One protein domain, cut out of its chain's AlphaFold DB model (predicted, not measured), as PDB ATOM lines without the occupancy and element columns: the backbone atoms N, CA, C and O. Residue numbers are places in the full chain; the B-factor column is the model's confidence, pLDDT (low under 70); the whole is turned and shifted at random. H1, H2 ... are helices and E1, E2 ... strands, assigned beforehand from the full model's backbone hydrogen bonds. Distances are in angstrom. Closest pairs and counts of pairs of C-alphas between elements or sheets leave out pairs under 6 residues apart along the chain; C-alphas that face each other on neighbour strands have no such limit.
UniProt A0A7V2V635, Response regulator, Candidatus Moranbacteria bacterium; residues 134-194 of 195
ATOM      1  N   ARG A 134       0.050 -13.577  43.126       86.25
ATOM      2  CA  ARG A 134      -0.783 -14.738  42.812       86.25
ATOM      3  C   ARG A 134      -1.113 -14.746  41.328       86.25
ATOM      4  O   ARG A 134      -1.566 -13.736  40.791       86.25
ATOM      5  N   TYR A 135      -0.913 -15.891  40.702       90.31
ATOM      6  CA  TYR A 135      -1.214 -16.170  39.307       90.31
ATOM      7  C   TYR A 135      -2.206 -17.326  39.240       90.31
ATOM      8  O   TYR A 135      -2.155 -18.232  40.066       90.31
ATOM      9  N   LEU A 136      -3.091 -17.296  38.246       93.25
ATOM     10  CA  LEU A 136      -3.923 -18.435  37.874       93.25
ATOM     11  C   LEU A 136      -3.529 -18.841  36.461       93.25
ATOM     12  O   LEU A 136      -3.722 -18.067  35.524       93.25
ATOM     13  N   LEU A 137      -2.945 -20.026  36.326       94.56
ATOM     14  CA  LEU A 137      -2.502 -20.568  35.049       94.56
ATOM     15  C   LEU A 137      -3.483 -21.646  34.594       94.56
ATOM     16  O   LEU A 137      -3.836 -22.538  35.368       94.56
ATOM     17  N   ALA A 138      -3.933 -21.557  33.344       93.00
ATOM     18  CA  ALA A 138      -4.712 -22.627  32.737       93.00
ATOM     19  C   ALA A 138      -3.826 -23.868  32.565       93.00
ATOM     20  O   ALA A 138      -2.668 -23.753  32.162       93.00
ATOM     21  N   VAL A 139      -4.381 -25.041  32.860       90.31
ATOM     22  CA  VAL A 139      -3.720 -26.332  32.654       90.31
ATOM     23  C   VAL A 139      -4.436 -27.034  31.510       90.31
ATOM     24  O   VAL A 139      -5.660 -27.158  31.547       90.31
ATOM     25  N   ASN A 140      -3.694 -27.465  30.489       91.31
ATOM     26  CA  ASN A 140      -4.246 -28.303  29.431       91.31
ATOM     27  C   ASN A 140      -4.135 -29.778  29.861       91.31
ATOM     28  O   ASN A 140      -3.014 -30.274  29.968       91.31
ATOM     29  N   PRO A 141      -5.251 -30.478  30.130       91.38
ATOM     30  CA  PRO A 141      -5.216 -31.858  30.614       91.38
ATOM     31  C   PRO A 141      -4.766 -32.879  29.555       91.38
ATOM     32  O   PRO A 141      -4.461 -34.007  29.917       91.38
ATOM     33  N   TRP A 142      -4.716 -32.495  28.276       91.69
ATOM     34  CA  TRP A 142      -4.459 -33.400  27.144       91.69
ATOM     35  C   TRP A 142      -3.059 -33.257  26.539       91.69
ATOM     36  O   TRP A 142      -2.755 -33.854  25.510       91.69
ATOM     37  N   GLU A 143      -2.219 -32.406  27.123       93.12
ATOM     38  CA  GLU A 143      -0.848 -32.194  26.671       93.12
ATOM     39  C   GLU A 143       0.143 -32.728  27.704       93.12
ATOM     40  O   GLU A 143      -0.101 -32.669  28.912       93.12
ATOM     41  N   LEU A 144       1.295 -33.206  27.219       92.50
ATOM     42  CA  LEU A 144       2.351 -33.803  28.044       92.50
ATOM     43  C   LEU A 144       1.783 -34.935  28.926       92.50
ATOM     44  O   LEU A 144       1.015 -35.762  28.441       92.50
ATOM     45  N   ASP A 145       2.142 -34.973  30.209       93.81
ATOM     46  CA  ASP A 145       1.712 -36.014  31.150       93.81
ATOM     47  C   ASP A 145       0.352 -35.711  31.813       93.81
ATOM     48  O   ASP A 145       0.034 -36.282  32.857       93.81
ATOM     49  N   GLY A 146      -0.452 -34.798  31.251       90.56
ATOM     50  CA  GLY A 146      -1.706 -34.333  31.854       90.56
ATOM     51  C   GLY A 146      -2.690 -35.459  32.183       90.56
ATOM     52  O   GLY A 146      -3.197 -35.523  33.303       90.56
ATOM     53  N   GLU A 147      -2.900 -36.393  31.253       92.44
ATOM     54  CA  GLU A 147      -3.812 -37.530  31.442       92.44
ATOM     55  C   GLU A 147      -3.331 -38.469  32.559       92.44
ATOM     56  O   GLU A 147      -4.094 -38.811  33.463       92.44
ATOM     57  N   ILE A 148      -2.036 -38.812  32.549       93.44
ATOM     58  CA  ILE A 148      -1.404 -39.677  33.559       93.44
ATOM     59  C   ILE A 148      -1.464 -39.017  34.942       93.44
ATOM     60  O   ILE A 148      -1.719 -39.677  35.949       93.44
ATOM     61  N   PHE A 149      -1.238 -37.704  35.008       91.81
ATOM     62  CA  PHE A 149      -1.322 -36.934  36.244       91.81
ATOM     63  C   PHE A 149      -2.744 -36.936  36.826       91.81
ATOM     64  O   PHE A 149      -2.906 -37.132  38.031       91.81
ATOM     65  N   ILE A 150      -3.775 -36.775  35.988       91.31
ATOM     66  CA  ILE A 150      -5.181 -36.830  36.418       91.31
ATOM     67  C   ILE A 150      -5.516 -38.197  37.014       91.31
ATOM     68  O   ILE A 150      -6.103 -38.256  38.096       91.31
ATOM     69  N   GLU A 151      -5.117 -39.278  36.340       91.50
ATOM     70  CA  GLU A 151      -5.358 -40.647  36.802       91.50
ATOM     71  C   GLU A 151      -4.633 -40.927  38.127       91.50
ATOM     72  O   GLU A 151      -5.267 -41.292  39.121       91.50
ATOM     73  N   ASN A 152      -3.321 -40.680  38.182       93.56
ATOM     74  CA  ASN A 152      -2.496 -40.979  39.354       93.56
ATOM     75  C   ASN A 152      -2.896 -40.166  40.590       93.56
ATOM     76  O   ASN A 152      -2.838 -40.676  41.711       93.56
ATOM     77  N   CYS A 153      -3.306 -38.909  40.407       90.31
ATOM     78  CA  CYS A 153      -3.740 -38.043  41.501       90.31
ATOM     79  C   CYS A 153      -5.251 -38.112  41.780       90.31
ATOM     80  O   CYS A 153      -5.727 -37.371  42.640       90.31
ATOM     81  N   GLN A 154      -5.993 -38.986  41.088       91.56
ATOM     82  CA  GLN A 154      -7.441 -39.177  41.250       91.56
ATOM     83  C   GLN A 154      -8.234 -37.865  41.115       91.56
ATOM     84  O   GLN A 154      -9.149 -37.573  41.891       91.56
ATOM     85  N   LEU A 155      -7.853 -37.040  40.140       90.69
ATOM     86  CA  LEU A 155      -8.481 -35.749  39.885       90.69
ATOM     87  C   LEU A 155      -9.741 -35.892  39.013       90.69
ATOM     88  O   LEU A 155      -9.898 -36.880  38.296       90.69
ATOM     89  N   PRO A 156     -10.650 -34.897  39.031       89.44
ATOM     90  CA  PRO A 156     -11.783 -34.874  38.116       89.44
ATOM     91  C   PRO A 156     -11.353 -34.908  36.643       89.44
ATOM     92  O   PRO A 156     -10.393 -34.236  36.252       89.44
ATOM     93  N   LEU A 157     -12.124 -35.631  35.825       84.88
ATOM     94  CA  LEU A 157     -11.931 -35.715  34.375       84.88
ATOM     95  C   LEU A 157     -11.920 -34.310  33.739       84.88
ATOM     96  O   LEU A 157     -12.645 -33.409  34.175       84.88
ATOM     97  N   ASP A 158     -11.077 -34.123  32.723       88.38
ATOM     98  CA  ASP A 158     -10.816 -32.848  32.036       88.38
ATOM     99  C   ASP A 158     -10.340 -31.711  32.959       88.38
ATOM    100  O   ASP A 158     -10.428 -30.538  32.585       88.38
ATOM    101  N   LEU A 159      -9.906 -32.028  34.187       91.56
ATOM    102  CA  LEU A 159      -9.642 -31.050  35.243       91.56
ATOM    103  C   LEU A 159     -10.813 -30.072  35.424       91.56
ATOM    104  O   LEU A 159     -10.610 -28.865  35.528       91.56
ATOM    105  N   LYS A 160     -12.060 -30.557  35.457       93.50
ATOM    106  CA  LYS A 160     -13.235 -29.719  35.754       93.50
ATOM    107  C   LYS A 160     -13.628 -29.811  37.219       93.50
ATOM    108  O   LYS A 160     -13.687 -30.886  37.801       93.50
ATOM    109  N   CYS A 161     -13.949 -28.675  37.826       93.25
ATOM    110  CA  CYS A 161     -14.403 -28.641  39.209       93.25
ATOM    111  C   CYS A 161     -15.676 -29.481  39.395       93.25
ATOM    112  O   CYS A 161     -16.693 -29.219  38.755       93.25
ATOM    113  N   ASP A 162     -15.642 -30.420  40.335       92.00
ATOM    114  CA  ASP A 162     -16.777 -31.273  40.713       92.00
ATOM    115  C   ASP A 162     -17.970 -30.504  41.315       92.00
ATOM    116  O   ASP A 162     -19.082 -31.020  41.355       92.00
ATOM    117  N   ASN A 163     -17.754 -29.264  41.763       92.94
ATOM    118  CA  ASN A 163     -18.794 -28.415  42.342       92.94
ATOM    119  C   ASN A 163     -19.484 -27.506  41.311       92.94
ATOM    120  O   ASN A 163     -20.693 -27.309  41.371       92.94
ATOM    121  N   CYS A 164     -18.734 -26.900  40.383       94.50
ATOM    122  CA  CYS A 164     -19.286 -25.884  39.475       94.50
ATOM    123  C   CYS A 164     -18.913 -26.062  37.998       94.50
ATOM    124  O   CYS A 164     -19.197 -25.178  37.193       94.50
ATOM    125  N   GLY A 165     -18.236 -27.152  37.632       92.69
ATOM    126  CA  GLY A 165     -17.871 -27.491  36.251       92.69
ATOM    127  C   GLY A 165     -16.798 -26.601  35.612       92.69
ATOM    128  O   GLY A 165     -16.386 -26.857  34.483       92.69
ATOM    129  N   THR A 166     -16.330 -25.560  36.305       94.31
ATOM    130  CA  THR A 166     -15.290 -24.655  35.798       94.31
ATOM    131  C   THR A 166     -13.955 -25.397  35.679       94.31
ATOM    132  O   THR A 166     -13.602 -26.104  36.628       94.31
ATOM    133  N   PRO A 167     -13.194 -25.224  34.579       94.50
ATOM    134  CA  PRO A 167     -11.838 -25.752  34.482       94.50
ATOM    135  C   PRO A 167     -10.983 -25.302  35.668       94.50
ATOM    136  O   PRO A 167     -11.008 -24.130  36.059       94.50
ATOM    137  N   LEU A 168     -10.266 -26.247  36.263       94.50
ATOM    138  CA  LEU A 168      -9.314 -25.988  37.328       94.50
ATOM    139  C   LEU A 168      -8.115 -25.220  36.763       94.50
ATOM    140  O   LEU A 168      -7.752 -25.342  35.594       94.50
ATOM    141  N   ALA A 169      -7.508 -24.408  37.616       94.94
ATOM    142  CA  ALA A 169      -6.323 -23.630  37.307       94.94
ATOM    143  C   ALA A 169      -5.246 -23.916  38.349       94.94
ATOM    144  O   ALA A 169      -5.550 -24.191  39.513       94.94
ATOM    145  N   LEU A 170      -3.986 -23.810  37.944       94.19
ATOM    146  CA  LEU A 170      -2.874 -23.830  38.878       94.19
ATOM    147  C   LEU A 170      -2.755 -22.439  39.510       94.19
ATOM    148  O   LEU A 170      -2.418 -21.467  38.828       94.19
ATOM    149  N   GLU A 171      -3.063 -22.333  40.800       93.38
ATOM    150  CA  GLU A 171      -2.774 -21.139  41.585       93.38
ATOM    151  C   GLU A 171      -1.310 -21.164  42.001       93.38
ATOM    152  O   GLU A 171      -0.883 -22.030  42.766       93.38
ATOM    153  N   VAL A 172      -0.556 -20.186  41.509       91.94
ATOM    154  CA  VAL A 172       0.865 -20.036  41.800       91.94
ATOM    155  C   VAL A 172       1.076 -18.752  42.586       91.94
ATOM    156  O   VAL A 172       0.666 -17.682  42.140       91.94
ATOM    157  N   SER A 173       1.723 -18.836  43.747       87.38
ATOM    158  CA  SER A 173       2.283 -17.659  44.420       87.38
ATOM    159  C   SER A 173       3.773 -17.611  44.125       87.38
ATOM    160  O   SER A 173       4.495 -18.548  44.452       87.38
ATOM    161  N   ALA A 174       4.229 -16.544  43.474       84.44
ATOM    162  CA  ALA A 174       5.623 -16.421  43.070       84.44
ATOM    163  C   ALA A 174       6.157 -15.005  43.272       84.44
ATOM    164  O   ALA A 174       5.478 -14.016  42.993       84.44
ATOM    165  N   THR A 175       7.398 -14.919  43.734       79.44
ATOM    166  CA  THR A 175       8.240 -13.722  43.672       79.44
ATOM    167  C   THR A 175       9.018 -13.716  42.351       79.44
ATOM    168  O   THR A 175       8.915 -14.641  41.547       79.44
ATOM    169  N   LYS A 176       9.857 -12.699  42.112       70.12
ATOM    170  CA  LYS A 176      10.774 -12.705  40.955       70.12
ATOM    171  C   LYS A 176      11.811 -13.834  40.990       70.12
ATOM    172  O   LYS A 176      12.380 -14.143  39.947       70.12
ATOM    173  N   LYS A 177      12.117 -14.381  42.170       70.81
ATOM    174  CA  LYS A 177      13.220 -15.335  42.364       70.81
ATOM    175  C   LYS A 177      12.748 -16.741  42.730       70.81
ATOM    176  O   LYS A 177      13.523 -17.676  42.584       70.81
ATOM    177  N   GLU A 178      11.511 -16.894  43.196       78.38
ATOM    178  CA  GLU A 178      11.042 -18.144  43.792       78.38
ATOM    179  C   GLU A 178       9.526 -18.316  43.654       78.38
ATOM    180  O   GLU A 178       8.770 -17.350  43.785       78.38
ATOM    181  N   ILE A 179       9.086 -19.558  43.439       83.50
ATOM    182  CA  ILE A 179       7.686 -19.975  43.567       83.50
ATOM    183  C   ILE A 179       7.491 -20.513  44.986       83.50
ATOM    184  O   ILE A 179       8.119 -21.498  45.356       83.50
ATOM    185  N   SER A 180       6.620 -19.879  45.770       81.75
ATOM    186  CA  SER A 180       6.356 -20.248  47.167       81.75
ATOM    187  C   SER A 180       5.145 -21.167  47.344       81.75
ATOM    188  O   SER A 180       5.006 -21.809  48.382       81.75
ATOM    189  N   LEU A 181       4.254 -21.231  46.351       84.81
ATOM    190  CA  LEU A 181       3.084 -22.110  46.350       84.81
ATOM    191  C   LEU A 181       2.685 -22.434  44.912       84.81
ATOM    192  O   LEU A 181       2.641 -21.528  44.081       84.81
ATOM    193  N   ALA A 182       2.324 -23.687  44.645       90.56
ATOM    194  CA  ALA A 182       1.637 -24.107  43.429       90.56
ATOM    195  C   ALA A 182       0.583 -25.158  43.806       90.56
ATOM    196  O   ALA A 182       0.938 -26.229  44.285       90.56
ATOM    197  N   GLN A 183      -0.702 -24.844  43.637       92.19
ATOM    198  CA  GLN A 183      -1.808 -25.739  44.004       92.19
ATOM    199  C   GLN A 183      -2.922 -25.677  42.954       92.19
ATOM    200  O   GLN A 183      -3.190 -24.615  42.392       92.19
ATOM    201  N   LEU A 184      -3.597 -26.796  42.687       94.06
ATOM    202  CA  LEU A 184      -4.756 -26.800  41.795       94.06
ATOM    203  C   LEU A 184      -5.978 -26.235  42.525       94.06
ATOM    204  O   LEU A 184      -6.331 -26.659  43.624       94.06
ATOM    205  N   VAL A 185      -6.649 -25.264  41.909       94.88
ATOM    206  CA  VAL A 185      -7.842 -24.624  42.472       94.88
ATOM    207  C   VAL A 185      -8.926 -24.461  41.422       94.88
ATOM    208  O   VAL A 185      -8.665 -24.269  40.236       94.88
ATOM    209  N   CYS A 186     -10.176 -24.446  41.868       94.81
ATOM    210  CA  CYS A 186     -11.262 -23.935  41.056       94.81
ATOM    211  C   CYS A 186     -11.264 -22.396  41.113       94.81
ATOM    212  O   CYS A 186     -11.526 -21.830  42.181       94.81
ATOM    213  N   PRO A 187     -11.083 -21.681  39.987       93.25
ATOM    214  CA  PRO A 187     -11.037 -20.218  39.991       93.25
ATOM    215  C   PRO A 187     -12.380 -19.581  40.378       93.25
ATOM    216  O   PRO A 187     -12.382 -18.483  40.937       93.25
ATOM    217  N   ASN A 188     -13.496 -20.281  40.137       93.88
ATOM    218  CA  ASN A 188     -14.848 -19.820  40.450       93.88
ATOM    219  C   ASN A 188     -15.210 -20.008  41.940       93.88
ATOM    220  O   ASN A 188     -15.326 -19.033  42.675       93.88
ATOM    221  N   CYS A 189     -15.321 -21.252  42.424       93.81
ATOM    222  CA  CYS A 189     -15.747 -21.532  43.804       93.81
ATOM    223  C   CYS A 189     -14.616 -21.585  44.852       93.81
ATOM    224  O   CYS A 189     -14.885 -21.845  46.021       93.81
ATOM    225  N   LYS A 190     -13.354 -21.363  44.455       91.12
ATOM    226  CA  LYS A 190     -12.152 -21.371  45.319       91.12
ATOM    227  C   LYS A 190     -11.845 -22.697  46.031       91.12
ATOM    228  O   LYS A 190     -10.951 -22.738  46.874       91.12
ATOM    229  N   LYS A 191     -12.528 -23.789  45.670       92.31
ATOM    230  CA  LYS A 191     -12.198 -25.142  46.140       92.31
ATOM    231  C   LYS A 191     -10.783 -25.522  45.693       92.31
ATOM    232  O   LYS A 191     -10.434 -25.307  44.533       92.31
ATOM    233  N   LYS A 192      -9.994 -26.080  46.609       92.06
ATOM    234  CA  LYS A 192      -8.635 -26.572  46.360       92.06
ATOM    235  C   LYS A 192      -8.651 -28.068  46.067       92.06
ATOM    236  O   LYS A 192      -9.471 -28.792  46.632       92.06
ATOM    237  N   PHE A 193      -7.752 -28.502  45.198       84.25
ATOM    238  CA  PHE A 193      -7.582 -29.880  44.765       84.25
ATOM    239  C   PHE A 193      -6.103 -30.225  44.938       84.25
ATOM    240  O   PHE A 193      -5.262 -29.611  44.289       84.25
ATOM    241  N   LEU A 194      -5.821 -31.196  45.815       67.25
ATOM    242  CA  LEU A 194      -4.480 -31.548  46.306       67.25
ATOM    243  C   LEU A 194      -3.870 -30.457  47.216       67.25
ATOM    244  O   LEU A 194      -4.091 -29.263  47.011       67.25
TER     245      LEU A 194
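What this domain is: This is residues 134 to 194 of the 195 residues of the protein "Response regulator" of Candidatus Moranbacteria bacterium (UniProt A0A7V2V635). A small twisted sheet of three strands, E1, E2 and E3, makes one end of the domain, with the E2-E3 hairpin turn at its tip; beyond the sheet's other end lie the short helix H1 and the loop of residues 153 to 168, while the last stretch, residues 186 to 194, folds back so that residues 192 to 193 pair with residues 184 to 185 of E3. H1 is set off from the sheet, not laid over it. The printed part has 61 residues with one named helix and three named strands, in the chain order E1, H1, E2, E3; the sheet's order is E1, E2, E3, antiparallel throughout. The class is mixed, helices and strands, with 25 residues in named elements, under half; the whole is compact, radius of gyration of the C-alphas 11.8 A, spanning 33 by 26 by 16 A.

Where its parts are: E1, residues 134 to 138, is 13.4 A long and begins at C-alpha 134 (-0.783, -14.738, 42.812). E2, residues 169 to 174, is 15.1 A long. E3, residues 179 to 185, is 16.2 A long and ends at C-alpha 185 (-7.842, -24.624, 42.472). H1, residues 146 to 152, is 10.1 A long.

How they stand to each other: The sheet is strongly twisted, only just, its C-alphas lying up to 4.0 A off the best plane. E1 and E2 are antiparallel at 147 degrees, with N 135 and O 172 within hydrogen-bond range at 2.8 A. E2 and E3, a hairpin, are antiparallel at 163 degrees, with N 171 and O 183 2.8 A apart. Residues 184 to 185 of E3 also pair antiparallel with residues 192 to 193. H1 is not on the sheet and is apart from E3; each of its O i to N i+4 pairs is within hydrogen-bond range.

The domain as a whole: The C-alphas farthest apart, of Asn 163 and Lys 177, are 34.6 A apart. The printed part has no cut. The link from H1 to E2 is long, 16 residues. Mean pLDDT of the printed part is 89.9; residue 194 is under 70.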